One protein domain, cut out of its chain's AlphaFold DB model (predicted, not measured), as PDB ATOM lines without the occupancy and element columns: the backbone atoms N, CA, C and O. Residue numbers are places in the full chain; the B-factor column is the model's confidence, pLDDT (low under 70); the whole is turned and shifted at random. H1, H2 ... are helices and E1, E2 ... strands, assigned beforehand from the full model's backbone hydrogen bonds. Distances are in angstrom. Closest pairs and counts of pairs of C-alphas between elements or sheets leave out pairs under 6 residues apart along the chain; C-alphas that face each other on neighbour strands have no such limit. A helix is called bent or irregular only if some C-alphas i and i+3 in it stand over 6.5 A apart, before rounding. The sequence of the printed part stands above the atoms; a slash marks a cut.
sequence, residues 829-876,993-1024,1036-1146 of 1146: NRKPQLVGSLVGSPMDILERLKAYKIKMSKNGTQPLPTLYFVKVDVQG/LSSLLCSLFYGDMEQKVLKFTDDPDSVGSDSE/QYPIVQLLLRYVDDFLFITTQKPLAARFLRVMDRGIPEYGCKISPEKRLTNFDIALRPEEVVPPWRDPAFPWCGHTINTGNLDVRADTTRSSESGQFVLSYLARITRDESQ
ATOM      1  N   ASN A 829     -17.775 -24.795 116.107       90.19
ATOM      2  CA  ASN A 829     -17.032 -23.528 116.056       90.19
ATOM      3  C   ASN A 829     -15.828 -23.583 115.093       90.19
ATOM      4  O   ASN A 829     -15.476 -22.549 114.532       90.19
ATOM      5  N   ARG A 830     -15.205 -24.757 114.906       89.31
ATOM      6  CA  ARG A 830     -14.100 -25.003 113.954       89.31
ATOM      7  C   ARG A 830     -14.596 -25.080 112.508       89.31
ATOM      8  O   ARG A 830     -13.893 -24.649 111.602       89.31
ATOM      9  N   LYS A 831     -15.809 -25.603 112.304       92.88
ATOM     10  CA  LYS A 831     -16.455 -25.825 111.000       92.88
ATOM     11  C   LYS A 831     -17.855 -25.166 110.967       92.88
ATOM     12  O   LYS A 831     -18.862 -25.876 111.040       92.88
ATOM     13  N   PRO A 832     -17.967 -23.821 110.889       89.31
ATOM     14  CA  PRO A 832     -19.256 -23.117 110.967       89.31
ATOM     15  C   PRO A 832     -20.292 -23.553 109.920       89.31
ATOM     16  O   PRO A 832     -21.492 -23.498 110.181       89.31
ATOM     17  N   GLN A 833     -19.842 -24.043 108.760       90.19
ATOM     18  CA  GLN A 833     -20.700 -24.546 107.685       90.19
ATOM     19  C   GLN A 833     -21.630 -25.689 108.127       90.19
ATOM     20  O   GLN A 833     -22.725 -25.815 107.584       90.19
ATOM     21  N   LEU A 834     -21.257 -26.471 109.154       92.06
ATOM     22  CA  LEU A 834     -22.056 -27.583 109.697       92.06
ATOM     23  C   LEU A 834     -23.431 -27.168 110.254       92.06
ATOM     24  O   LEU A 834     -24.261 -28.030 110.530       92.06
ATOM     25  N   VAL A 835     -23.674 -25.868 110.455       91.25
ATOM     26  CA  VAL A 835     -24.967 -25.322 110.906       91.25
ATOM     27  C   VAL A 835     -25.585 -24.304 109.933       91.25
ATOM     28  O   VAL A 835     -26.595 -23.693 110.269       91.25
ATOM     29  N   GLY A 836     -25.007 -24.124 108.740       90.12
ATOM     30  CA  GLY A 836     -25.590 -23.333 107.647       90.12
ATOM     31  C   GLY A 836     -25.998 -21.896 108.016       90.12
ATOM     32  O   GLY A 836     -25.199 -21.071 108.475       90.12
ATOM     33  N   SER A 837     -27.275 -21.583 107.809       92.25
ATOM     34  CA  SER A 837     -27.894 -20.277 108.065       92.25
ATOM     35  C   SER A 837     -28.112 -19.942 109.548       92.25
ATOM     36  O   SER A 837     -28.655 -18.876 109.856       92.25
ATOM     37  N   LEU A 838     -27.671 -20.803 110.480       93.50
ATOM     38  CA  LEU A 838     -27.867 -20.597 111.916       93.50
ATOM     39  C   LEU A 838     -27.343 -19.230 112.392       93.50
ATOM     40  O   LEU A 838     -26.182 -18.861 112.178       93.50
ATOM     41  N   VAL A 839     -28.201 -18.526 113.123       90.81
ATOM     42  CA  VAL A 839     -27.876 -17.384 113.982       90.81
ATOM     43  C   VAL A 839     -28.027 -17.800 115.448       90.81
ATOM     44  O   VAL A 839     -29.019 -18.415 115.834       90.81
ATOM     45  N   GLY A 840     -27.025 -17.504 116.274       79.75
ATOM     46  CA  GLY A 840     -27.002 -17.819 117.705       79.75
ATOM     47  C   GLY A 840     -27.390 -16.642 118.606       79.75
ATOM     48  O   GLY A 840     -27.896 -16.864 119.708       79.75
ATOM     49  N   SER A 841     -27.184 -15.401 118.153       81.50
ATOM     50  CA  SER A 841     -27.523 -14.182 118.899       81.50
ATOM     51  C   SER A 841     -28.217 -13.107 118.041       81.50
ATOM     52  O   SER A 841     -28.140 -13.152 116.813       81.50
ATOM     53  N   PRO A 842     -28.866 -12.099 118.664       79.56
ATOM     54  CA  PRO A 842     -29.412 -10.940 117.953       79.56
ATOM     55  C   PRO A 842     -28.365 -10.116 117.186       79.56
ATOM     56  O   PRO A 842     -28.713  -9.468 116.201       79.56
ATOM     57  N   MET A 843     -27.091 -10.151 117.601       84.38
ATOM     58  CA  MET A 843     -26.012  -9.486 116.860       84.38
ATOM     59  C   MET A 843     -25.734 -10.207 115.541       84.38
ATOM     60  O   MET A 843     -25.638  -9.548 114.515       84.38
ATOM     61  N   ASP A 844     -25.726 -11.542 115.534       86.19
ATOM     62  CA  ASP A 844     -25.529 -12.362 114.332       86.19
ATOM     63  C   ASP A 844     -26.606 -12.061 113.269       86.19
ATOM     64  O   ASP A 844     -26.325 -12.036 112.071       86.19
ATOM     65  N   ILE A 845     -27.848 -11.807 113.713       88.94
ATOM     66  CA  ILE A 845     -28.970 -11.392 112.855       88.94
ATOM     67  C   ILE A 845     -28.666 -10.028 112.225       88.94
ATOM     68  O   ILE A 845     -28.752  -9.879 111.007       88.94
ATOM     69  N   LEU A 846     -28.279  -9.043 113.043       89.06
ATOM     70  CA  LEU A 846     -27.948  -7.694 112.583       89.06
ATOM     71  C   LEU A 846     -26.726  -7.683 111.649       89.06
ATOM     72  O   LEU A 846     -26.727  -6.963 110.654       89.06
ATOM     73  N   GLU A 847     -25.706  -8.491 111.930       89.75
ATOM     74  CA  GLU A 847     -24.499  -8.628 111.110       89.75
ATOM     75  C   GLU A 847     -24.806  -9.263 109.748       89.75
ATOM     76  O   GLU A 847     -24.426  -8.698 108.719       89.75
ATOM     77  N   ARG A 848     -25.563 -10.374 109.710       91.19
ATOM     78  CA  ARG A 848     -25.997 -10.996 108.446       91.19
ATOM     79  C   ARG A 848     -26.907 -10.058 107.631       91.19
ATOM     80  O   ARG A 848     -26.690  -9.917 106.429       91.19
ATOM     81  N   LEU A 849     -27.861  -9.361 108.262       91.50
ATOM     82  CA  LEU A 849     -28.722  -8.372 107.587       91.50
ATOM     83  C   LEU A 849     -27.933  -7.155 107.075       91.50
ATOM     84  O   LEU A 849     -28.166  -6.702 105.956       91.50
ATOM     85  N   LYS A 850     -26.958  -6.653 107.844       90.06
ATOM     86  CA  LYS A 850     -26.069  -5.562 107.415       90.06
ATOM     87  C   LYS A 850     -25.214  -5.984 106.219       90.06
ATOM     88  O   LYS A 850     -25.119  -5.229 105.255       90.06
ATOM     89  N   ALA A 851     -24.634  -7.186 106.245       89.62
ATOM     90  CA  ALA A 851     -23.877  -7.728 105.117       89.62
ATOM     91  C   ALA A 851     -24.755  -7.892 103.862       89.62
ATOM     92  O   ALA A 851     -24.328  -7.548 102.763       89.62
ATOM     93  N   TYR A 852     -25.999  -8.350 104.023       89.12
ATOM     94  CA  TYR A 852     -26.981  -8.467 102.942       89.12
ATOM     95  C   TYR A 852     -27.364  -7.103 102.339       89.12
ATOM     96  O   TYR A 852     -27.312  -6.940 101.121       89.12
ATOM     97  N   LYS A 853     -27.623  -6.087 103.175       87.50
ATOM     98  CA  LYS A 853     -27.859  -4.697 102.739       87.50
ATOM     99  C   LYS A 853     -26.653  -4.128 101.975       87.50
ATOM    100  O   LYS A 853     -26.823  -3.559 100.902       87.50
ATOM    101  N   ILE A 854     -25.428  -4.362 102.459       85.44
ATOM    102  CA  ILE A 854     -24.183  -3.949 101.778       85.44
ATOM    103  C   ILE A 854     -24.008  -4.645 100.416       85.44
ATOM    104  O   ILE A 854     -23.532  -4.010  99.478       85.44
ATOM    105  N   LYS A 855     -24.415  -5.917 100.263       81.50
ATOM    106  CA  LYS A 855     -24.376  -6.612  98.961       81.50
ATOM    107  C   LYS A 855     -25.265  -5.938  97.903       81.50
ATOM    108  O   LYS A 855     -24.878  -5.947  96.739       81.50
ATOM    109  N   MET A 856     -26.403  -5.353  98.296       78.56
ATOM    110  CA  MET A 856     -27.280  -4.586  97.395       78.56
ATOM    111  C   MET A 856     -26.745  -3.177  97.124       78.56
ATOM    112  O   MET A 856     -26.632  -2.767  95.975       78.56
ATOM    113  N   SER A 857     -26.406  -2.427  98.176       72.00
ATOM    114  CA  SER A 857     -26.141  -0.981  98.105       72.00
ATOM    115  C   SER A 857     -24.774  -0.592  97.512       72.00
ATOM    116  O   SER A 857     -24.295   0.512  97.773       72.00
ATOM    117  N   LYS A 858     -24.136  -1.462  96.714       60.88
ATOM    118  CA  LYS A 858     -22.785  -1.249  96.155       60.88
ATOM    119  C   LYS A 858     -22.638   0.026  95.314       60.88
ATOM    120  O   LYS A 858     -21.540   0.568  95.268       60.88
ATOM    121  N   ASN A 859     -23.721   0.514  94.705       52.19
ATOM    122  CA  ASN A 859     -23.706   1.685  93.818       52.19
ATOM    123  C   ASN A 859     -24.146   2.998  94.505       52.19
ATOM    124  O   ASN A 859     -24.189   4.037  93.854       52.19
ATOM    125  N   GLY A 860     -24.434   2.969  95.814       47.88
ATOM    126  CA  GLY A 860     -24.749   4.157  96.617       47.88
ATOM    127  C   GLY A 860     -26.189   4.683  96.499       47.88
ATOM    128  O   GLY A 860     -26.811   4.615  95.446       47.88
ATOM    129  N   THR A 861     -26.698   5.202  97.624       49.41
ATOM    130  CA  THR A 861     -27.865   6.105  97.832       49.41
ATOM    131  C   THR A 861     -29.229   5.795  97.180       49.41
ATOM    132  O   THR A 861     -30.205   6.474  97.491       49.41
ATOM    133  N   GLN A 862     -29.356   4.777  96.332       59.81
ATOM    134  CA  GLN A 862     -30.627   4.348  95.745       59.81
ATOM    135  C   GLN A 862     -31.527   3.647  96.786       59.81
ATOM    136  O   GLN A 862     -31.013   3.053  97.744       59.81
ATOM    137  N   PRO A 863     -32.867   3.703  96.629       68.94
ATOM    138  CA  PRO A 863     -33.779   2.908  97.445       68.94
ATOM    139  C   PRO A 863     -33.487   1.411  97.274       68.94
ATOM    140  O   PRO A 863     -32.999   0.966  96.237       68.94
ATOM    141  N   LEU A 864     -33.784   0.618  98.304       76.06
ATOM    142  CA  LEU A 864     -33.622  -0.832  98.217       76.06
ATOM    143  C   LEU A 864     -34.654  -1.426  97.236       76.06
ATOM    144  O   LEU A 864     -35.794  -0.956  97.204       76.06
ATOM    145  N   PRO A 865     -34.282  -2.460  96.457       82.81
ATOM    146  CA  PRO A 865     -35.214  -3.153  95.572       82.81
ATOM    147  C   PRO A 865     -36.332  -3.836  96.372       82.81
ATOM    148  O   PRO A 865     -36.190  -4.090  97.568       82.81
ATOM    149  N   THR A 866     -37.437  -4.185  95.707       87.31
ATOM    150  CA  THR A 866     -38.539  -4.917  96.354       87.31
ATOM    151  C   THR A 866     -38.039  -6.260  96.890       87.31
ATOM    152  O   THR A 866     -37.551  -7.097  96.131       87.31
ATOM    153  N   LEU A 867     -38.162  -6.462  98.205       91.75
ATOM    154  CA  LEU A 867     -37.703  -7.666  98.894       91.75
ATOM    155  C   LEU A 867     -38.866  -8.610  99.193       91.75
ATOM    156  O   LEU A 867     -39.870  -8.213  99.788       91.75
ATOM    157  N   TYR A 868     -38.690  -9.882  98.851       92.94
ATOM    158  CA  TYR A 868     -39.635 -10.957  99.123       92.94
ATOM    159  C   TYR A 868     -39.190 -11.723 100.369       92.94
ATOM    160  O   TYR A 868     -38.124 -12.338 100.392       92.94
ATOM    161  N   PHE A 869     -40.016 -11.664 101.411       95.62
ATOM    162  CA  PHE A 869     -39.820 -12.312 102.705       95.62
ATOM    163  C   PHE A 869     -40.664 -13.584 102.780       95.62
ATOM    164  O   PHE A 869     -41.860 -13.554 102.488       95.62
ATOM    165  N   VAL A 870     -40.064 -14.679 103.248       95.75
ATOM    166  CA  VAL A 870     -40.765 -15.919 103.606       95.75
ATOM    167  C   VAL A 870     -40.277 -16.405 104.961       95.75
ATOM    168  O   VAL A 870     -39.095 -16.677 105.148       95.75
ATOM    169  N   LYS A 871     -41.200 -16.581 105.901       95.19
ATOM    170  CA  LYS A 871     -40.950 -17.194 107.206       95.19
ATOM    171  C   LYS A 871     -41.716 -18.499 107.323       95.19
ATOM    172  O   LYS A 871     -42.905 -18.541 107.008       95.19
ATOM    173  N   VAL A 872     -41.062 -19.522 107.867       94.12
ATOM    174  CA  VAL A 872     -41.688 -20.792 108.252       94.12
ATOM    175  C   VAL A 872     -41.177 -21.251 109.621       94.12
ATOM    176  O   VAL A 872     -40.030 -21.007 109.979       94.12
ATOM    177  N   ASP A 873     -42.044 -21.910 110.384       92.25
ATOM    178  CA  ASP A 873     -41.760 -22.501 111.699       92.25
ATOM    179  C   ASP A 873     -41.910 -24.020 111.563       92.25
ATOM    180  O   ASP A 873     -42.936 -24.495 111.064       92.25
ATOM    181  N   VAL A 874     -40.885 -24.778 111.964       90.50
ATOM    182  CA  VAL A 874     -40.886 -26.242 111.844       90.50
ATOM    183  C   VAL A 874     -41.692 -26.876 112.980       90.50
ATOM    184  O   VAL A 874     -41.376 -26.766 114.167       90.50
ATOM    185  N   GLN A 875     -42.745 -27.595 112.600       86.81
ATOM    186  CA  GLN A 875     -43.663 -28.269 113.503       86.81
ATOM    187  C   GLN A 875     -42.938 -29.384 114.269       86.81
ATOM    188  O   GLN A 875     -42.467 -30.357 113.688       86.81
ATOM    189  N   GLY A 876     -42.884 -29.266 115.599       83.00
ATOM    190  CA  GLY A 876     -42.371 -30.335 116.462       83.00
ATOM    191  C   GLY A 876     -40.881 -30.639 116.272       83.00
ATOM    192  O   GLY A 876     -40.475 -31.769 116.504       83.00
ATOM    193  N   LEU A 993     -27.796 -30.856 125.148       94.12
ATOM    194  CA  LEU A 993     -27.388 -31.179 123.778       94.12
ATOM    195  C   LEU A 993     -28.432 -30.839 122.708       94.12
ATOM    196  O   LEU A 993     -28.054 -30.551 121.575       94.12
ATOM    197  N   SER A 994     -29.732 -30.894 123.022       93.75
ATOM    198  CA  SER A 994     -30.767 -31.006 121.984       93.75
ATOM    199  C   SER A 994     -30.782 -29.854 120.984       93.75
ATOM    200  O   SER A 994     -30.939 -30.109 119.798       93.75
ATOM    201  N   SER A 995     -30.589 -28.604 121.415       92.75
ATOM    202  CA  SER A 995     -30.584 -27.458 120.490       92.75
ATOM    203  C   SER A 995     -29.362 -27.447 119.566       92.75
ATOM    204  O   SER A 995     -29.469 -26.994 118.431       92.75
ATOM    205  N   LEU A 996     -28.222 -27.995 120.005       94.62
ATOM    206  CA  LEU A 996     -27.024 -28.149 119.175       94.62
ATOM    207  C   LEU A 996     -27.182 -29.310 118.181       94.62
ATOM    208  O   LEU A 996     -26.933 -29.126 116.994       94.62
ATOM    209  N   LEU A 997     -27.681 -30.461 118.643       95.94
ATOM    210  CA  LEU A 997     -27.997 -31.618 117.794       95.94
ATOM    211  C   LEU A 997     -29.029 -31.259 116.709       95.94
ATOM    212  O   LEU A 997     -28.801 -31.519 115.533       95.94
ATOM    213  N   CYS A 998     -30.110 -30.577 117.091       95.25
ATOM    214  CA  CYS A 998     -31.113 -30.017 116.182       95.25
ATOM    215  C   CYS A 998     -30.501 -29.021 115.180       95.25
ATOM    216  O   CYS A 998     -30.867 -29.015 114.006       95.25
ATOM    217  N   SER A 999     -29.545 -28.193 115.616       94.75
ATOM    218  CA  SER A 999     -28.897 -27.210 114.740       94.75
ATOM    219  C   SER A 999     -27.990 -27.844 113.687       94.75
ATOM    220  O   SER A 999     -27.997 -27.367 112.554       94.75
ATOM    221  N   LEU A1000     -27.258 -28.906 114.044       95.62
ATOM    222  CA  LEU A1000     -26.440 -29.707 113.124       95.62
ATOM    223  C   LEU A1000     -27.318 -30.514 112.154       95.62
ATOM    224  O   LEU A1000     -27.047 -30.556 110.960       95.62
ATOM    225  N   PHE A1001     -28.411 -31.099 112.654       96.38
ATOM    226  CA  PHE A1001     -29.363 -31.875 111.859       96.38
ATOM    227  C   PHE A1001     -30.013 -31.046 110.741       96.38
ATOM    228  O   PHE A1001     -30.039 -31.479 109.591       96.38
ATOM    229  N   TYR A1002     -30.473 -29.829 111.050       95.56
ATOM    230  CA  TYR A1002     -30.980 -28.920 110.020       95.56
ATOM    231  C   TYR A1002     -29.869 -28.270 109.183       95.56
ATOM    232  O   TYR A1002     -30.124 -27.967 108.027       95.56
ATOM    233  N   GLY A1003     -28.634 -28.141 109.687       94.88
ATOM    234  CA  GLY A1003     -27.493 -27.708 108.867       94.88
ATOM    235  C   GLY A1003     -27.173 -28.694 107.735       94.88
ATOM    236  O   GLY A1003     -26.995 -28.290 106.589       94.88
ATOM    237  N   ASP A1004     -27.195 -29.996 108.029       95.88
ATOM    238  CA  ASP A1004     -27.079 -31.068 107.030       95.88
ATOM    239  C   ASP A1004     -28.281 -31.102 106.057       95.88
ATOM    240  O   ASP A1004     -28.104 -31.397 104.875       95.88
ATOM    241  N   MET A1005     -29.487 -30.742 106.523       95.31
ATOM    242  CA  MET A1005     -30.676 -30.568 105.670       95.31
ATOM    243  C   MET A1005     -30.530 -29.388 104.704       95.31
ATOM    244  O   MET A1005     -30.831 -29.524 103.520       95.31
ATOM    245  N   GLU A1006     -30.059 -28.240 105.195       94.31
ATOM    246  CA  GLU A1006     -29.842 -27.039 104.386       94.31
ATOM    247  C   GLU A1006     -28.866 -27.323 103.240       94.31
ATOM    248  O   GLU A1006     -29.204 -27.095 102.081       94.31
ATOM    249  N   GLN A1007     -27.710 -27.921 103.550       91.69
ATOM    250  CA  GLN A1007     -26.659 -28.227 102.571       91.69
ATOM    251  C   GLN A1007     -27.105 -29.158 101.430       91.69
ATOM    252  O   GLN A1007     -26.511 -29.109 100.351       91.69
ATOM    253  N   LYS A1008     -28.113 -30.016 101.651       91.94
ATOM    254  CA  LYS A1008     -28.581 -31.002 100.658       91.94
ATOM    255  C   LYS A1008     -29.878 -30.612  99.961       91.94
ATOM    256  O   LYS A1008     -30.017 -30.883  98.777       91.94
ATOM    257  N   VAL A1009     -30.820 -29.999 100.681       92.69
ATOM    258  CA  VAL A1009     -32.186 -29.746 100.186       92.69
ATOM    259  C   VAL A1009     -32.434 -28.266  99.902       92.69
ATOM    260  O   VAL A1009     -33.197 -27.941  99.000       92.69
ATOM    261  N   LEU A1010     -31.780 -27.360 100.637       92.31
ATOM    262  CA  LEU A1010     -31.967 -25.911 100.500       92.31
ATOM    263  C   LEU A1010     -30.765 -25.207  99.856       92.31
ATOM    264  O   LEU A1010     -30.739 -23.988  99.821       92.31
ATOM    265  N   LYS A1011     -29.795 -25.935  99.286       89.12
ATOM    266  CA  LYS A1011     -28.594 -25.355  98.647       89.12
ATOM    267  C   LYS A1011     -28.917 -24.288  97.581       89.12
ATOM    268  O   LYS A1011     -28.156 -23.343  97.402       89.12
ATOM    269  N   PHE A1012     -30.082 -24.389  96.935       88.00
ATOM    270  CA  PHE A1012     -30.608 -23.381  96.005       88.00
ATOM    271  C   PHE A1012     -30.886 -22.004  96.650       88.00
ATOM    272  O   PHE A1012     -31.097 -21.035  95.933       88.00
ATOM    273  N   THR A1013     -30.907 -21.880  97.985       88.06
ATOM    274  CA  THR A1013     -31.040 -20.587  98.684       88.06
ATOM    275  C   THR A1013     -29.723 -19.825  98.818       88.06
ATOM    276  O   THR A1013     -29.750 -18.676  99.256       88.06
ATOM    277  N   ASP A1014     -28.589 -20.439  98.470       82.94
ATOM    278  CA  ASP A1014     -27.283 -19.772  98.393       82.94
ATOM    279  C   ASP A1014     -26.924 -19.374  96.947       82.94
ATOM    280  O   ASP A1014     -26.192 -18.408  96.736       82.94
ATOM    281  N   ASP A1015     -27.489 -20.064  95.953       76.06
ATOM    282  CA  ASP A1015     -27.231 -19.912  94.514       76.06
ATOM    283  C   ASP A1015     -28.187 -18.887  93.847       76.06
ATOM    284  O   ASP A1015     -29.405 -19.053  93.943       76.06
ATOM    285  N   PRO A1016     -27.683 -17.820  93.189       65.88
ATOM    286  CA  PRO A1016     -28.524 -16.823  92.520       65.88
ATOM    287  C   PRO A1016     -29.161 -17.319  91.209       65.88
ATOM    288  O   PRO A1016     -30.221 -16.811  90.835       65.88
ATOM    289  N   ASP A1017     -28.556 -18.307  90.541       64.88
ATOM    290  CA  ASP A1017     -28.929 -18.750  89.188       64.88
ATOM    291  C   ASP A1017     -29.866 -19.979  89.209       64.88
ATOM    292  O   ASP A1017     -30.452 -20.365  88.194       64.88
ATOM    293  N   SER A1018     -30.110 -20.526  90.407       63.41
ATOM    294  CA  SER A1018     -31.001 -21.650  90.751       63.41
ATOM    295  C   SER A1018     -32.501 -21.460  90.423       63.41
ATOM    296  O   SER A1018     -33.369 -22.128  90.990       63.41
ATOM    297  N   VAL A1019     -32.857 -20.551  89.518       56.09
ATOM    298  CA  VAL A1019     -34.224 -20.373  89.002       56.09
ATOM    299  C   VAL A1019     -34.418 -21.095  87.657       56.09
ATOM    300  O   VAL A1019     -35.549 -21.428  87.313       56.09
ATOM    301  N   GLY A1020     -33.338 -21.408  86.929       46.72
ATOM    302  CA  GLY A1020     -33.418 -21.922  85.554       46.72
ATOM    303  C   GLY A1020     -33.799 -23.401  85.364       46.72
ATOM    304  O   GLY A1020     -34.255 -23.747  84.279       46.72
ATOM    305  N   SER A1021     -33.619 -24.277  86.361       43.47
ATOM    306  CA  SER A1021     -33.614 -25.742  86.147       43.47
ATOM    307  C   SER A1021     -34.945 -26.480  86.370       43.47
ATOM    308  O   SER A1021     -35.222 -27.454  85.680       43.47
ATOM    309  N   ASP A1022     -35.767 -26.048  87.332       42.66
ATOM    310  CA  ASP A1022     -36.837 -26.883  87.925       42.66
ATOM    311  C   ASP A1022     -38.257 -26.440  87.502       42.66
ATOM    312  O   ASP A1022     -39.193 -26.452  88.309       42.66
ATOM    313  N   SER A1023     -38.432 -25.962  86.268       40.03
ATOM    314  CA  SER A1023     -39.708 -25.399  85.806       40.03
ATOM    315  C   SER A1023     -39.960 -25.681  84.324       40.03
ATOM    316  O   SER A1023     -39.357 -25.075  83.443       40.03
ATOM    317  N   GLU A1024     -40.931 -26.553  84.054       41.69
ATOM    318  CA  GLU A1024     -41.403 -26.897  82.702       41.69
ATOM    319  C   GLU A1024     -42.093 -25.707  81.995       41.69
ATOM    320  O   GLU A1024     -42.246 -25.710  80.778       41.69
ATOM    321  N   GLN A1036     -30.729  -2.691  86.851       55.19
ATOM    322  CA  GLN A1036     -30.203  -1.887  87.968       55.19
ATOM    323  C   GLN A1036     -29.794  -2.581  89.287       55.19
ATOM    324  O   GLN A1036     -28.863  -2.077  89.916       55.19
ATOM    325  N   TYR A1037     -30.373  -3.717  89.702       58.88
ATOM    326  CA  TYR A1037     -30.055  -4.341  91.006       58.88
ATOM    327  C   TYR A1037     -29.535  -5.786  90.898       58.88
ATOM    328  O   TYR A1037     -30.044  -6.562  90.090       58.88
ATOM    329  N   PRO A1038     -28.550  -6.193  91.727       68.25
ATOM    330  CA  PRO A1038     -28.042  -7.562  91.726       68.25
ATOM    331  C   PRO A1038     -29.057  -8.551  92.317       68.25
ATOM    332  O   PRO A1038     -29.736  -8.261  93.308       68.25
ATOM    333  N   ILE A1039     -29.093  -9.765  91.763       75.81
ATOM    334  CA  ILE A1039     -29.763 -10.911  92.387       75.81
ATOM    335  C   ILE A1039     -29.049 -11.207  93.708       75.81
ATOM    336  O   ILE A1039     -27.844 -11.466  93.730       75.81
ATOM    337  N   VAL A1040     -29.785 -11.136  94.818       84.00
ATOM    338  CA  VAL A1040     -29.260 -11.477  96.142       84.00
ATOM    339  C   VAL A1040     -30.310 -12.171  97.000       84.00
ATOM    340  O   VAL A1040     -31.505 -11.858  96.978       84.00
ATOM    341  N   GLN A1041     -29.821 -13.069  97.845       89.62
ATOM    342  CA  GLN A1041     -30.615 -13.880  98.750       89.62
ATOM    343  C   GLN A1041     -29.914 -14.032 100.106       89.62
ATOM    344  O   GLN A1041     -28.690 -13.894 100.218       89.62
ATOM    345  N   LEU A1042     -30.712 -14.258 101.146       93.38
ATOM    346  CA  LEU A1042     -30.275 -14.482 102.516       93.38
ATOM    347  C   LEU A1042     -31.220 -15.480 103.191       93.38
ATOM    348  O   LEU A1042     -32.386 -15.165 103.434       93.38
ATOM    349  N   LEU A1043     -30.694 -16.647 103.561       95.50
ATOM    350  CA  LEU A1043     -31.333 -17.536 104.527       95.50
ATOM    351  C   LEU A1043     -30.825 -17.220 105.945       95.50
ATOM    352  O   LEU A1043     -29.626 -17.017 106.165       95.50
ATOM    353  N   LEU A1044     -31.743 -17.202 106.908       95.44
ATOM    354  CA  LEU A1044     -31.500 -17.095 108.345       95.44
ATOM    355  C   LEU A1044     -32.290 -18.186 109.074       95.44
ATOM    356  O   LEU A1044     -33.473 -18.390 108.794       95.44
ATOM    357  N   ARG A1045     -31.679 -18.829 110.073       94.56
ATOM    358  CA  ARG A1045     -32.370 -19.802 110.930       94.56
ATOM    359  C   ARG A1045     -32.051 -19.609 112.401       94.56
ATOM    360  O   ARG A1045     -30.889 -19.536 112.790       94.56
ATOM    361  N   TYR A1046     -33.079 -19.605 113.241       90.94
ATOM    362  CA  TYR A1046     -32.950 -19.625 114.692       90.94
ATOM    363  C   TYR A1046     -33.556 -20.925 115.228       90.94
ATOM    364  O   TYR A1046     -34.735 -20.991 115.565       90.94
ATOM    365  N   VAL A1047     -32.729 -21.975 115.271       86.94
ATOM    366  CA  VAL A1047     -33.123 -23.361 115.582       86.94
ATOM    367  C   VAL A1047     -34.185 -23.903 114.613       86.94
ATOM    368  O   VAL A1047     -33.800 -24.524 113.621       86.94
ATOM    369  N   ASP A1048     -35.468 -23.670 114.907       89.00
ATOM    370  CA  ASP A1048     -36.677 -24.165 114.240       89.00
ATOM    371  C   ASP A1048     -37.517 -23.066 113.543       89.00
ATOM    372  O   ASP A1048     -38.375 -23.386 112.718       89.00
ATOM    373  N   ASP A1049     -37.228 -21.783 113.796       92.69
ATOM    374  CA  ASP A1049     -37.723 -20.628 113.025       92.69
ATOM    375  C   ASP A1049     -36.782 -20.361 111.824       92.69
ATOM    376  O   ASP A1049     -35.598 -20.066 112.014       92.69
ATOM    377  N   PHE A1050     -37.294 -20.396 110.589       95.88
ATOM    378  CA  PHE A1050     -36.576 -20.007 109.362       95.88
ATOM    379  C   PHE A1050     -37.095 -18.661 108.829       95.88
ATOM    380  O   PHE A1050     -38.293 -18.373 108.900       95.88
ATOM    381  N   LEU A1051     -36.206 -17.868 108.231       96.62
ATOM    382  CA  LEU A1051     -36.519 -16.670 107.452       96.62
ATOM    383  C   LEU A1051     -35.646 -16.634 106.194       96.62
ATOM    384  O   LEU A1051     -34.421 -16.620 106.283       96.62
ATOM    385  N   PHE A1052     -36.282 -16.586 105.029       96.56
ATOM    386  CA  PHE A1052     -35.645 -16.380 103.734       96.56
ATOM    387  C   PHE A1052     -36.027 -15.003 103.182       96.56
ATOM    388  O   PHE A1052     -37.195 -14.610 103.243       96.56
ATOM    389  N   ILE A1053     -35.044 -14.269 102.661       94.69
ATOM    390  CA  ILE A1053     -35.220 -12.957 102.028       94.69
ATOM    391  C   ILE A1053     -34.498 -12.973 100.679       94.69
ATOM    392  O   ILE A1053     -33.346 -13.401 100.602       94.69
ATOM    393  N   THR A1054     -35.146 -12.511  99.613       92.00
ATOM    394  CA  THR A1054     -34.545 -12.424  98.271       92.00
ATOM    395  C   THR A1054     -35.162 -11.296  97.442       92.00
ATOM    396  O   THR A1054     -36.290 -10.876  97.698       92.00
ATOM    397  N   THR A1055     -34.443 -10.815  96.425       88.81
ATOM    398  CA  THR A1055     -34.997  -9.939  95.378       88.81
ATOM    399  C   THR A1055     -35.859 -10.690  94.349       88.81
ATOM    400  O   THR A1055     -36.587 -10.055  93.592       88.81
ATOM    401  N   GLN A1056     -35.848 -12.032  94.332       86.25
ATOM    402  CA  GLN A1056     -36.587 -12.846  93.357       86.25
ATOM    403  C   GLN A1056     -37.856 -13.509  93.927       86.25
ATOM    404  O   GLN A1056     -37.781 -14.487  94.677       86.25
ATOM    405  N   LYS A1057     -39.044 -13.067  93.479       88.50
ATOM    406  CA  LYS A1057     -40.334 -13.712  93.817       88.50
ATOM    407  C   LYS A1057     -40.377 -15.220  93.476       88.50
ATOM    408  O   LYS A1057     -40.873 -15.976  94.316       88.50
ATOM    409  N   PRO A1058     -39.850 -15.705  92.327       88.56
ATOM    410  CA  PRO A1058     -39.834 -17.139  92.016       88.56
ATOM    411  C   PRO A1058     -39.025 -17.968  93.020       88.56
ATOM    412  O   PRO A1058     -39.483 -19.023  93.455       88.56
ATOM    413  N   LEU A1059     -37.865 -17.467  93.458       89.81
ATOM    414  CA  LEU A1059     -36.997 -18.153  94.418       89.81
ATOM    415  C   LEU A1059     -37.634 -18.207  95.818       89.81
ATOM    416  O   LEU A1059     -37.611 -19.247  96.478       89.81
ATOM    417  N   ALA A1060     -38.296 -17.123  96.238       92.06
ATOM    418  CA  ALA A1060     -39.111 -17.095  97.455       92.06
ATOM    419  C   ALA A1060     -40.276 -18.108  97.397       92.06
ATOM    420  O   ALA A1060     -40.533 -18.829  98.365       92.06
ATOM    421  N   ALA A1061     -40.947 -18.218  96.246       91.31
ATOM    422  CA  ALA A1061     -42.000 -19.205  96.022       91.31
ATOM    423  C   ALA A1061     -41.469 -20.653  96.010       91.31
ATOM    424  O   ALA A1061     -42.104 -21.528  96.606       91.31
ATOM    425  N   ARG A1062     -40.298 -20.913  95.402       91.81
ATOM    426  CA  ARG A1062     -39.604 -22.218  95.444       91.81
ATOM    427  C   ARG A1062     -39.318 -22.623  96.890       91.81
ATOM    428  O   ARG A1062     -39.701 -23.720  97.290       91.81
ATOM    429  N   PHE A1063     -38.745 -21.721  97.691       94.19
ATOM    430  CA  PHE A1063     -38.468 -21.964  99.109       94.19
ATOM    431  C   PHE A1063     -39.731 -22.338  99.901       94.19
ATOM    432  O   PHE A1063     -39.737 -23.369 100.579       94.19
ATOM    433  N   LEU A1064     -40.827 -21.573  99.779       93.31
ATOM    434  CA  LEU A1064     -42.058 -21.902 100.508       93.31
ATOM    435  C   LEU A1064     -42.662 -23.239 100.054       93.31
ATOM    436  O   LEU A1064     -43.070 -24.027 100.901       93.31
ATOM    437  N   ARG A1065     -42.682 -23.529  98.746       91.56
ATOM    438  CA  ARG A1065     -43.217 -24.792  98.201       91.56
ATOM    439  C   ARG A1065     -42.422 -26.017  98.660       91.56
ATOM    440  O   ARG A1065     -43.031 -27.027  99.001       91.56
ATOM    441  N   VAL A1066     -41.089 -25.934  98.702       92.50
ATOM    442  CA  VAL A1066     -40.225 -27.010  99.230       92.50
ATOM    443  C   VAL A1066     -40.504 -27.247 100.718       92.50
ATOM    444  O   VAL A1066     -40.653 -28.389 101.142       92.50
ATOM    445  N   MET A1067     -40.649 -26.177 101.504       93.25
ATOM    446  CA  MET A1067     -40.906 -26.286 102.942       93.25
ATOM    447  C   MET A1067     -42.349 -26.727 103.278       93.25
ATOM    448  O   MET A1067     -42.534 -27.435 104.266       93.25
ATOM    449  N   ASP A1068     -43.355 -26.374 102.462       90.44
ATOM    450  CA  ASP A1068     -44.768 -26.780 102.637       90.44
ATOM    451  C   ASP A1068     -45.015 -28.250 102.262       90.44
ATOM    452  O   ASP A1068     -45.689 -28.967 103.002       90.44
ATOM    453  N   ARG A1069     -44.383 -28.736 101.179       90.44
ATOM    454  CA  ARG A1069     -44.321 -30.176 100.845       90.44
ATOM    455  C   ARG A1069     -43.688 -31.000 101.976       90.44
ATOM    456  O   ARG A1069     -44.020 -32.172 102.148       90.44
ATOM    457  N   GLY A1070     -42.808 -30.375 102.759       91.81
ATOM    458  CA  GLY A1070     -42.047 -31.013 103.823       91.81
ATOM    459  C   GLY A1070     -40.891 -31.859 103.290       91.81
ATOM    460  O   GLY A1070     -40.752 -32.104 102.095       91.81
ATOM    461  N   ILE A1071     -40.035 -32.310 104.206       94.19
ATOM    462  CA  ILE A1071     -38.822 -33.071 103.889       94.19
ATOM    463  C   ILE A1071     -38.837 -34.349 104.752       94.19
ATOM    464  O   ILE A1071     -38.307 -34.348 105.871       94.19
ATOM    465  N   PRO A1072     -39.484 -35.440 104.280       91.44
ATOM    466  CA  PRO A1072     -39.723 -36.651 105.075       91.44
ATOM    467  C   PRO A1072     -38.442 -37.314 105.587       91.44
ATOM    468  O   PRO A1072     -38.394 -37.768 106.728       91.44
ATOM    469  N   GLU A1073     -37.378 -37.273 104.782       92.06
ATOM    470  CA  GLU A1073     -36.041 -37.808 105.084       92.06
ATOM    471  C   GLU A1073     -35.356 -37.119 106.289       92.06
ATOM    472  O   GLU A1073     -34.364 -37.615 106.821       92.06
ATOM    473  N   TYR A1074     -35.894 -35.980 106.744       92.56
ATOM    474  CA  TYR A1074     -35.494 -35.264 107.961       92.56
ATOM    475  C   TYR A1074     -36.636 -35.149 108.991       92.56
ATOM    476  O   TYR A1074     -36.461 -34.524 110.033       92.56
ATOM    477  N   GLY A1075     -37.822 -35.704 108.724       90.44
ATOM    478  CA  GLY A1075     -39.010 -35.469 109.555       90.44
ATOM    479  C   GLY A1075     -39.441 -33.994 109.611       90.44
ATOM    480  O   GLY A1075     -40.092 -33.578 110.570       90.44
ATOM    481  N   CYS A1076     -39.056 -33.182 108.620       92.88
ATOM    482  CA  CYS A1076     -39.361 -31.754 108.591       92.88
ATOM    483  C   CYS A1076     -40.756 -31.515 107.995       92.88
ATOM    484  O   CYS A1076     -41.025 -31.916 106.862       92.88
ATOM    485  N   LYS A1077     -41.633 -30.852 108.751       92.31
ATOM    486  CA  LYS A1077     -42.942 -30.337 108.315       92.31
ATOM    487  C   LYS A1077     -43.119 -28.945 108.923       92.31
ATOM    488  O   LYS A1077     -42.669 -28.727 110.046       92.31
ATOM    489  N   ILE A1078     -43.744 -28.004 108.220       91.12
ATOM    490  CA  ILE A1078     -43.966 -26.642 108.739       91.12
ATOM    491  C   ILE A1078     -45.353 -26.482 109.366       91.12
ATOM    492  O   ILE A1078     -46.287 -27.190 109.005       91.12
ATOM    493  N   SER A1079     -45.490 -25.539 110.300       86.12
ATOM    494  CA  SER A1079     -46.771 -25.155 110.912       86.12
ATOM    495  C   SER A1079     -47.555 -24.214 109.968       86.12
ATOM    496  O   SER A1079     -47.165 -23.043 109.851       86.12
ATOM    497  N   PRO A1080     -48.652 -24.641 109.302       83.81
ATOM    498  CA  PRO A1080     -49.304 -23.833 108.263       83.81
ATOM    499  C   PRO A1080     -49.909 -22.528 108.792       83.81
ATOM    500  O   PRO A1080     -49.940 -21.529 108.084       83.81
ATOM    501  N   GLU A1081     -50.328 -22.491 110.060       79.44
ATOM    502  CA  GLU A1081     -50.885 -21.297 110.705       79.44
ATOM    503  C   GLU A1081     -49.834 -20.270 111.169       79.44
ATOM    504  O   GLU A1081     -50.192 -19.258 111.774       79.44
ATOM    505  N   LYS A1082     -48.542 -20.526 110.920       83.62
ATOM    506  CA  LYS A1082     -47.425 -19.643 111.305       83.62
ATOM    507  C   LYS A1082     -46.538 -19.198 110.140       83.62
ATOM    508  O   LYS A1082     -45.679 -18.337 110.352       83.62
ATOM    509  N   ARG A1083     -46.697 -19.787 108.947       88.81
ATOM    510  CA  ARG A1083     -45.978 -19.343 107.745       88.81
ATOM    511  C   ARG A1083     -46.431 -17.923 107.392       88.81
ATOM    512  O   ARG A1083     -47.626 -17.638 107.435       88.81
ATOM    513  N   LEU A1084     -45.493 -17.033 107.078       91.94
ATOM    514  CA  LEU A1084     -45.776 -15.645 106.693       91.94
ATOM    515  C   LEU A1084     -44.996 -15.289 105.428       91.94
ATOM    516  O   LEU A1084     -43.809 -15.600 105.325       91.94
ATOM    517  N   THR A1085     -45.646 -14.578 104.514       93.94
ATOM    518  CA  THR A1085     -45.033 -13.919 103.355       93.94
ATOM    519  C   THR A1085     -45.393 -12.437 103.367       93.94
ATOM    520  O   THR A1085     -46.375 -12.058 104.001       93.94
ATOM    521  N   ASN A1086     -44.642 -11.580 102.672       93.38
ATOM    522  CA  ASN A1086     -45.073 -10.201 102.370       93.38
ATOM    523  C   ASN A1086     -45.634 -10.053 100.938       93.38
ATOM    524  O   ASN A1086     -45.791  -8.941 100.445       93.38
ATOM    525  N   PHE A1087     -45.926 -11.173 100.271       90.50
ATOM    526  CA  PHE A1087     -46.450 -11.247  98.908       90.50
ATOM    527  C   PHE A1087     -47.471 -12.381  98.773       90.50
ATOM    528  O   PHE A1087     -47.353 -13.411  99.442       90.50
ATOM    529  N   ASP A1088     -48.440 -12.210  97.877       86.00
ATOM    530  CA  ASP A1088     -49.463 -13.210  97.577       86.00
ATOM    531  C   ASP A1088     -48.864 -14.429  96.861       86.00
ATOM    532  O   ASP A1088     -48.130 -14.296  95.866       86.00
ATOM    533  N   ILE A1089     -49.198 -15.620  97.370       84.25
ATOM    534  CA  ILE A1089     -48.816 -16.915  96.803       84.25
ATOM    535  C   ILE A1089     -49.917 -17.960  97.021       84.25
ATOM    536  O   ILE A1089     -50.321 -18.235  98.150       84.25
ATOM    537  N   ALA A1090     -50.353 -18.588  95.928       81.94
ATOM    538  CA  ALA A1090     -51.091 -19.845  95.966       81.94
ATOM    539  C   ALA A1090     -50.101 -21.014  96.098       81.94
ATOM    540  O   ALA A1090     -49.142 -21.128  95.322       81.94
ATOM    541  N   LEU A1091     -50.327 -21.876  97.089       79.50
ATOM    542  CA  LEU A1091     -49.598 -23.139  97.252       79.50
ATOM    543  C   LEU A1091     -50.348 -24.304  96.599       79.50
ATOM    544  O   LEU A1091     -49.720 -25.255  96.138       79.50
ATOM    545  N   ARG A1092     -51.680 -24.199  96.548       76.62
ATOM    546  CA  ARG A1092     -52.655 -25.107  95.919       76.62
ATOM    547  C   ARG A1092     -53.800 -24.228  95.381       76.62
ATOM    548  O   ARG A1092     -53.911 -23.100  95.867       76.62
ATOM    549  N   PRO A1093     -54.647 -24.685  94.438       66.19
ATOM    550  CA  PRO A1093     -55.728 -23.855  93.881       66.19
ATOM    551  C   PRO A1093     -56.646 -23.238  94.951       66.19
ATOM    552  O   PRO A1093     -56.994 -22.066  94.869       66.19
ATOM    553  N   GLU A1094     -56.944 -24.001  96.003       68.06
ATOM    554  CA  GLU A1094     -57.790 -23.599  97.139       68.06
ATOM    555  C   GLU A1094     -57.014 -22.924  98.294       68.06
ATOM    556  O   GLU A1094     -57.612 -22.453  99.261       68.06
ATOM    557  N   GLU A1095     -55.675 -22.892  98.247       74.31
ATOM    558  CA  GLU A1095     -54.825 -22.524  99.388       74.31
ATOM    559  C   GLU A1095     -53.901 -21.338  99.065       74.31
ATOM    560  O   GLU A1095     -52.714 -21.491  98.744       74.31
ATOM    561  N   VAL A1096     -54.458 -20.130  99.190       75.69
ATOM    562  CA  VAL A1096     -53.730 -18.855  99.098       75.69
ATOM    563  C   VAL A1096     -53.200 -18.439 100.473       75.69
ATOM    564  O   VAL A1096     -53.937 -18.412 101.461       75.69
ATOM    565  N   VAL A1097     -51.921 -18.064 100.542       78.12
ATOM    566  CA  VAL A1097     -51.316 -17.434 101.725       78.12
ATOM    567  C   VAL A1097     -51.475 -15.913 101.605       78.12
ATOM    568  O   VAL A1097     -50.856 -15.323 100.717       78.12
ATOM    569  N   PRO A1098     -52.287 -15.256 102.460       76.31
ATOM    570  CA  PRO A1098     -52.463 -13.811 102.398       76.31
ATOM    571  C   PRO A1098     -51.205 -13.084 102.910       76.31
ATOM    572  O   PRO A1098     -50.645 -13.488 103.936       76.31
ATOM    573  N   PRO A1099     -50.766 -11.996 102.252       86.12
ATOM    574  CA  PRO A1099     -49.551 -11.284 102.619       86.12
ATOM    575  C   PRO A1099     -49.685 -10.539 103.952       86.12
ATOM    576  O   PRO A1099     -50.704  -9.918 104.265       86.12
ATOM    577  N   TRP A1100     -48.593 -10.532 104.709       86.06
ATOM    578  CA  TRP A1100     -48.368  -9.648 105.842       86.06
ATOM    579  C   TRP A1100     -48.162  -8.212 105.331       86.06
ATOM    580  O   TRP A1100     -47.106  -7.883 104.795       86.06
ATOM    581  N   ARG A1101     -49.202  -7.373 105.456       83.38
ATOM    582  CA  ARG A1101     -49.248  -6.006 104.895       83.38
ATOM    583  C   ARG A1101     -48.568  -4.929 105.753       83.38
ATOM    584  O   ARG A1101     -48.372  -3.820 105.268       83.38
ATOM    585  N   ASP A1102     -48.227  -5.225 107.007       85.62
ATOM    586  CA  ASP A1102     -47.454  -4.310 107.856       85.62
ATOM    587  C   ASP A1102     -45.964  -4.400 107.463       85.62
ATOM    588  O   ASP A1102     -45.408  -5.501 107.487       85.62
ATOM    589  N   PRO A1103     -45.284  -3.288 107.115       86.06
ATOM    590  CA  PRO A1103     -43.861  -3.319 106.775       86.06
ATOM    591  C   PRO A1103     -42.970  -3.847 107.913       86.06
ATOM    592  O   PRO A1103     -41.841  -4.245 107.643       86.06
ATOM    593  N   ALA A1104     -43.428  -3.872 109.169       90.19
ATOM    594  CA  ALA A1104     -42.732  -4.489 110.294       90.19
ATOM    595  C   ALA A1104     -42.946  -6.020 110.317       90.19
ATOM    596  O   ALA A1104     -43.859  -6.537 110.962       90.19
ATOM    597  N   PHE A1105     -42.081  -6.773 109.633       91.75
ATOM    598  CA  PHE A1105     -42.203  -8.228 109.491       91.75
ATOM    599  C   PHE A1105     -41.664  -8.989 110.730       91.75
ATOM    600  O   PHE A1105     -40.487  -8.826 111.071       91.75
ATOM    601  N   PRO A1106     -42.466  -9.824 111.430       91.44
ATOM    602  CA  PRO A1106     -42.113 -10.345 112.758       91.44
ATOM    603  C   PRO A1106     -41.353 -11.687 112.743       91.44
ATOM    604  O   PRO A1106     -41.909 -12.743 112.412       91.44
ATOM    605  N   TRP A1107     -40.107 -11.694 113.228       89.31
ATOM    606  CA  TRP A1107     -39.259 -12.891 113.340       89.31
ATOM    607  C   TRP A1107     -38.432 -12.906 114.638       89.31
ATOM    608  O   TRP A1107     -37.848 -11.901 115.026       89.31
ATOM    609  N   CYS A1108     -38.390 -14.048 115.335       84.38
ATOM    610  CA  CYS A1108     -37.525 -14.287 116.506       84.38
ATOM    611  C   CYS A1108     -37.517 -13.185 117.593       84.38
ATOM    612  O   CYS A1108     -36.469 -12.863 118.154       84.38
ATOM    613  N   GLY A1109     -38.678 -12.594 117.904       83.06
ATOM    614  CA  GLY A1109     -38.811 -11.526 118.913       83.06
ATOM    615  C   GLY A1109     -38.373 -10.132 118.444       83.06
ATOM    616  O   GLY A1109     -38.249  -9.218 119.257       83.06
ATOM    617  N   HIS A1110     -38.158  -9.973 117.141       88.12
ATOM    618  CA  HIS A1110     -37.816  -8.727 116.474       88.12
ATOM    619  C   HIS A1110     -38.815  -8.468 115.336       88.12
ATOM    620  O   HIS A1110     -39.461  -9.392 114.837       88.12
ATOM    621  N   THR A1111     -38.915  -7.219 114.897       90.88
ATOM    622  CA  THR A1111     -39.519  -6.858 113.615       90.88
ATOM    623  C   THR A1111     -38.440  -6.330 112.680       90.88
ATOM    624  O   THR A1111     -37.579  -5.550 113.089       90.88
ATOM    625  N   ILE A1112     -38.461  -6.788 111.430       92.19
ATOM    626  CA  ILE A1112     -37.551  -6.358 110.363       92.19
ATOM    627  C   ILE A1112     -38.390  -5.569 109.365       92.19
ATOM    628  O   ILE A1112     -39.396  -6.076 108.875       92.19
ATOM    629  N   ASN A1113     -38.004  -4.332 109.071       91.25
ATOM    630  CA  ASN A1113     -38.713  -3.527 108.086       91.25
ATOM    631  C   ASN A1113     -38.458  -4.066 106.663       91.25
ATOM    632  O   ASN A1113     -37.307  -4.145 106.234       91.25
ATOM    633  N   THR A1114     -39.510  -4.413 105.917       90.50
ATOM    634  CA  THR A1114     -39.376  -5.042 104.588       90.50
ATOM    635  C   THR A1114     -38.795  -4.126 103.510       90.50
ATOM    636  O   THR A1114     -38.258  -4.632 102.530       90.50
ATOM    637  N   GLY A1115     -38.903  -2.802 103.669       86.00
ATOM    638  CA  GLY A1115     -38.428  -1.813 102.695       86.00
ATOM    639  C   GLY A1115     -37.038  -1.243 102.991       86.00
ATOM    640  O   GLY A1115     -36.348  -0.832 102.065       86.00
ATOM    641  N   ASN A1116     -36.601  -1.209 104.258       86.88
ATOM    642  CA  ASN A1116     -35.298  -0.636 104.627       86.88
ATOM    643  C   ASN A1116     -34.371  -1.545 105.461       86.88
ATOM    644  O   ASN A1116     -33.220  -1.167 105.695       86.88
ATOM    645  N   LEU A1117     -34.817  -2.745 105.856       89.81
ATOM    646  CA  LEU A1117     -34.097  -3.717 106.697       89.81
ATOM    647  C   LEU A1117     -33.726  -3.233 108.117       89.81
ATOM    648  O   LEU A1117     -32.900  -3.865 108.778       89.81
ATOM    649  N   ASP A1118     -34.340  -2.159 108.624       88.62
ATOM    650  CA  ASP A1118     -34.187  -1.761 110.026       88.62
ATOM    651  C   ASP A1118     -34.773  -2.829 110.961       88.62
ATOM    652  O   ASP A1118     -35.894  -3.305 110.763       88.62
ATOM    653  N   VAL A1119     -34.034  -3.163 112.023       89.44
ATOM    654  CA  VAL A1119     -34.442  -4.149 113.036       89.44
ATOM    655  C   VAL A1119     -34.908  -3.435 114.304       89.44
ATOM    656  O   VAL A1119     -34.202  -2.581 114.841       89.44
ATOM    657  N   ARG A1120     -36.087  -3.802 114.814       87.44
ATOM    658  CA  ARG A1120     -36.658  -3.306 116.079       87.44
ATOM    659  C   ARG A1120     -37.068  -4.485 116.967       87.44
ATOM    660  O   ARG A1120     -37.217  -5.604 116.487       87.44
ATOM    661  N   ALA A1121     -37.229  -4.262 118.269       84.44
ATOM    662  CA  ALA A1121     -37.722  -5.295 119.185       84.44
ATOM    663  C   ALA A1121     -39.253  -5.442 119.071       84.44
ATOM    664  O   ALA A1121     -39.962  -4.437 119.038       84.44
ATOM    665  N   ASP A1122     -39.765  -6.676 119.053       78.38
ATOM    666  CA  ASP A1122     -41.208  -6.942 119.026       78.38
ATOM    667  C   ASP A1122     -41.834  -6.709 120.413       78.38
ATOM    668  O   ASP A1122     -41.672  -7.502 121.343       78.38
ATOM    669  N   THR A1123     -42.577  -5.611 120.548       67.38
ATOM    670  CA  THR A1123     -43.319  -5.260 121.767       67.38
ATOM    671  C   THR A1123     -44.753  -5.800 121.786       67.38
ATOM    672  O   THR A1123     -45.373  -5.800 122.852       67.38
ATOM    673  N   THR A1124     -45.286  -6.311 120.668       57.31
ATOM    674  CA  THR A1124     -46.715  -6.668 120.520       57.31
ATOM    675  C   THR A1124     -47.141  -7.789 121.471       57.31
ATOM    676  O   THR A1124     -48.161  -7.702 122.154       57.31
ATOM    677  N   ARG A1125     -46.274  -8.791 121.652       50.53
ATOM    678  CA  ARG A1125     -46.451  -9.884 122.629       50.53
ATOM    679  C   ARG A1125     -46.551  -9.402 124.082       50.53
ATOM    680  O   ARG A1125     -47.064 -10.124 124.938       50.53
ATOM    681  N   SER A1126     -46.067  -8.194 124.378       41.12
ATOM    682  CA  SER A1126     -46.193  -7.570 125.701       41.12
ATOM    683  C   SER A1126     -47.493  -6.770 125.848       41.12
ATOM    684  O   SER A1126     -48.046  -6.735 126.947       41.12
ATOM    685  N   SER A1127     -48.009  -6.167 124.769       34.69
ATOM    686  CA  SER A1127     -49.254  -5.386 124.793       34.69
ATOM    687  C   SER A1127     -50.519  -6.250 124.748       34.69
ATOM    688  O   SER A1127     -51.479  -5.899 125.433       34.69
ATOM    689  N   GLU A1128     -50.517  -7.417 124.086       37.56
ATOM    690  CA  GLU A1128     -51.628  -8.390 124.195       37.56
ATOM    691  C   GLU A1128     -51.900  -8.756 125.667       37.56
ATOM    692  O   GLU A1128     -53.039  -8.747 126.131       37.56
ATOM    693  N   SER A1129     -50.834  -8.979 126.449       35.56
ATOM    694  CA  SER A1129     -50.911  -9.239 127.898       35.56
ATOM    695  C   SER A1129     -51.464  -8.065 128.725       35.56
ATOM    696  O   SER A1129     -51.796  -8.259 129.897       35.56
ATOM    697  N   GLY A1130     -51.527  -6.856 128.157       29.58
ATOM    698  CA  GLY A1130     -52.122  -5.661 128.762       29.58
ATOM    699  C   GLY A1130     -53.575  -5.434 128.336       29.58
ATOM    700  O   GLY A1130     -54.406  -5.101 129.178       29.58
ATOM    701  N   GLN A1131     -53.911  -5.692 127.068       30.86
ATOM    702  CA  GLN A1131     -55.282  -5.565 126.551       30.86
ATOM    703  C   GLN A1131     -56.278  -6.452 127.311       30.86
ATOM    704  O   GLN A1131     -57.392  -6.008 127.580       30.86
ATOM    705  N   PHE A1132     -55.865  -7.644 127.762       37.59
ATOM    706  CA  PHE A1132     -56.710  -8.483 128.621       37.59
ATOM    707  C   PHE A1132     -57.111  -7.811 129.942       37.59
ATOM    708  O   PHE A1132     -58.228  -8.027 130.409       37.59
ATOM    709  N   VAL A1133     -56.251  -6.969 130.526       34.56
ATOM    710  CA  VAL A1133     -56.580  -6.219 131.750       34.56
ATOM    711  C   VAL A1133     -57.647  -5.167 131.453       34.56
ATOM    712  O   VAL A1133     -58.614  -5.065 132.199       34.56
ATOM    713  N   LEU A1134     -57.530  -4.452 130.330       30.25
ATOM    714  CA  LEU A1134     -58.532  -3.471 129.900       30.25
ATOM    715  C   LEU A1134     -59.880  -4.135 129.575       30.25
ATOM    716  O   LEU A1134     -60.906  -3.666 130.054       30.25
ATOM    717  N   SER A1135     -59.897  -5.274 128.869       30.31
ATOM    718  CA  SER A1135     -61.143  -6.013 128.600       30.31
ATOM    719  C   SER A1135     -61.788  -6.626 129.850       30.31
ATOM    720  O   SER A1135     -62.988  -6.882 129.858       30.31
ATOM    721  N   TYR A1136     -61.000  -6.886 130.898       36.47
ATOM    722  CA  TYR A1136     -61.496  -7.413 132.170       36.47
ATOM    723  C   TYR A1136     -62.057  -6.292 133.056       36.47
ATOM    724  O   TYR A1136     -63.133  -6.444 133.626       36.47
ATOM    725  N   LEU A1137     -61.386  -5.135 133.100       32.81
ATOM    726  CA  LEU A1137     -61.907  -3.927 133.746       32.81
ATOM    727  C   LEU A1137     -63.205  -3.448 133.075       32.81
ATOM    728  O   LEU A1137     -64.175  -3.196 133.776       32.81
ATOM    729  N   ALA A1138     -63.268  -3.448 131.739       30.92
ATOM    730  CA  ALA A1138     -64.468  -3.087 130.977       30.92
ATOM    731  C   ALA A1138     -65.664  -4.051 131.159       30.92
ATOM    732  O   ALA A1138     -66.776  -3.732 130.736       30.92
ATOM    733  N   ARG A1139     -65.452  -5.232 131.762       33.78
ATOM    734  CA  ARG A1139     -66.537  -6.109 132.234       33.78
ATOM    735  C   ARG A1139     -66.983  -5.745 133.648       33.78
ATOM    736  O   ARG A1139     -68.178  -5.645 133.875       33.78
ATOM    737  N   ILE A1140     -66.045  -5.473 134.558       36.12
ATOM    738  CA  ILE A1140     -66.365  -5.031 135.927       36.12
ATOM    739  C   ILE A1140     -67.188  -3.733 135.898       36.12
ATOM    740  O   ILE A1140     -68.214  -3.653 136.559       36.12
ATOM    741  N   THR A1141     -66.833  -2.768 135.044       33.50
ATOM    742  CA  THR A1141     -67.584  -1.505 134.881       33.50
ATOM    743  C   THR A1141     -68.924  -1.646 134.135       33.50
ATOM    744  O   THR A1141     -69.457  -0.643 133.669       33.50
ATOM    745  N   ARG A1142     -69.449  -2.866 133.956       29.64
ATOM    746  CA  ARG A1142     -70.833  -3.129 133.512       29.64
ATOM    747  C   ARG A1142     -71.684  -3.823 134.583       29.64
ATOM    748  O   ARG A1142     -72.900  -3.694 134.529       29.64
ATOM    749  N   ASP A1143     -71.057  -4.480 135.561       31.27
ATOM    750  CA  ASP A1143     -71.742  -5.088 136.714       31.27
ATOM    751  C   ASP A1143     -71.960  -4.079 137.868       31.27
ATOM    752  O   ASP A1143     -72.619  -4.400 138.849       31.27
ATOM    753  N   GLU A1144     -71.428  -2.852 137.759       29.53
ATOM    754  CA  GLU A1144     -71.685  -1.727 138.685       29.53
ATOM    755  C   GLU A1144     -72.733  -0.728 138.132       29.53
ATOM    756  O   GLU A1144     -72.815   0.413 138.585       29.53
ATOM    757  N   SER A1145     -73.526  -1.137 137.130       29.11
ATOM    758  CA  SER A1145     -74.596  -0.320 136.526       29.11
ATOM    759  C   SER A1145     -75.904  -1.095 136.277       29.11
ATOM    760  O   SER A1145     -76.569  -0.867 135.263       29.11
ATOM    761  N   GLN A1146     -76.248  -2.012 137.187       28.73
ATOM    762  CA  GLN A1146     -77.579  -2.607 137.386       28.73
ATOM    763  C   GLN A1146     -77.847  -2.762 138.888       28.73
ATOM    764  O   GLN A1146     -76.862  -2.991 139.626       28.73
TER     765      GLN A1146
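This is residues 829 to 876, 993 to 1024 and 1036 to 1146 of the 1146 residues of the protein "Telomerase reverse transcriptase" of Microbotryum saponariae (UniProt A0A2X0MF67). A three-stranded antiparallel sheet, order E1 E3 E2, forms the core, with H4 over one face and H2 over the other; H3 is near E2 and packs with residues 999 to 1004 on the short H1, and the hairpin E4 E5 lies beside H4, with E4 next to it. A second small antiparallel sheet, E6 E7 E8, comes close to E1 and E3 through E6, and residues 1126 to 1146, mostly H5, stick out as a long arm. The printed part has 191 residues, with five named helices and eight named strands in the order H1 H2 E1 H3 E2 E3 H4 E4 E5 E6 E7 E8 H5, a mixed class. It is only just compact, close to loose, with a radius of gyration of the C-alphas of 19.5 A, and spans 71 by 44 by 43 A.

Find C-alpha 832 at (-19.256, -23.117, 110.967), where H1 runs to 835. H2, residues 842 to 859, is 27.8 A long and irregular, with C-alphas 856 and 859 8.1 A apart. E1 is 868 to 873, 17.2 A; H3 is 994 to 1009, 21.9 A. E2, 1041 to 1046, and E3, 1049 to 1054, precede H4, 1057 to 1069, 18.3 A. Then come E4, 1089 to 1092; E5, 1095 to 1097; E6, 1104 to 1107; E7, 1110 to 1113; and E8, 1119 to 1121. H5, 1124 to 1143, runs 29.9 A to C-alpha 1143 at (-71.742, -5.088, 136.714).

Begin at E3, the inner strand: N 870 and O 1052 of E1 and E3 are 2.9 A apart, and N 1044 and O 1051 of the hairpin E2 and E3 are 2.8 A apart, both within hydrogen-bond range. H4 is over E1 and E3 at a height over the sheet of 9.1 A, its closest C-alphas to E1 being Lys 1057 and Tyr 868, 6.0 A. On the opposite face H2 is over E2 at 10.4 A. H3 only grazes this sheet and touches H1 with residues 999 to 1004 alone, closest C-alphas Val 835 and Gly 1003, 4.0 A. The closest C-alphas of H4 and E4 are Arg 1065 and Leu 1091, 6.7 A; in the hairpin E4 and E5, N 1091 and O 1095 are 2.9 A apart. E6 E7 E8 is a meander, each strand the antiparallel neighbour of the one before, with N 1105 and O 1112 at 2.9 A and N 1111 and O 1120 at 2.8 A. The closest C-alphas of E6 and E3 are Trp 1107 and Leu 1051, 7.5 A. In H4 every O i to N i+4 pair is within hydrogen-bond range; H2 has 12 of 14, H3 11 of 12, H5 10 of 16, and H1 is too short for one.

The farthest C-alphas, Ser 1021 and Gln 1146, are 71.4 A apart. Residues 877 to 992 and 1025 to 1035 are not printed, leaving C-alpha gaps of 16.7 A and 27.9 A. The link from H4 to E4, 19 residues, is long. Mean pLDDT of the printed part is 78.9; look for values under 70 at residues 858 to 863, 1016 to 1024, 1036 to 1038, 1093 to 1094 and 1123 to 1146.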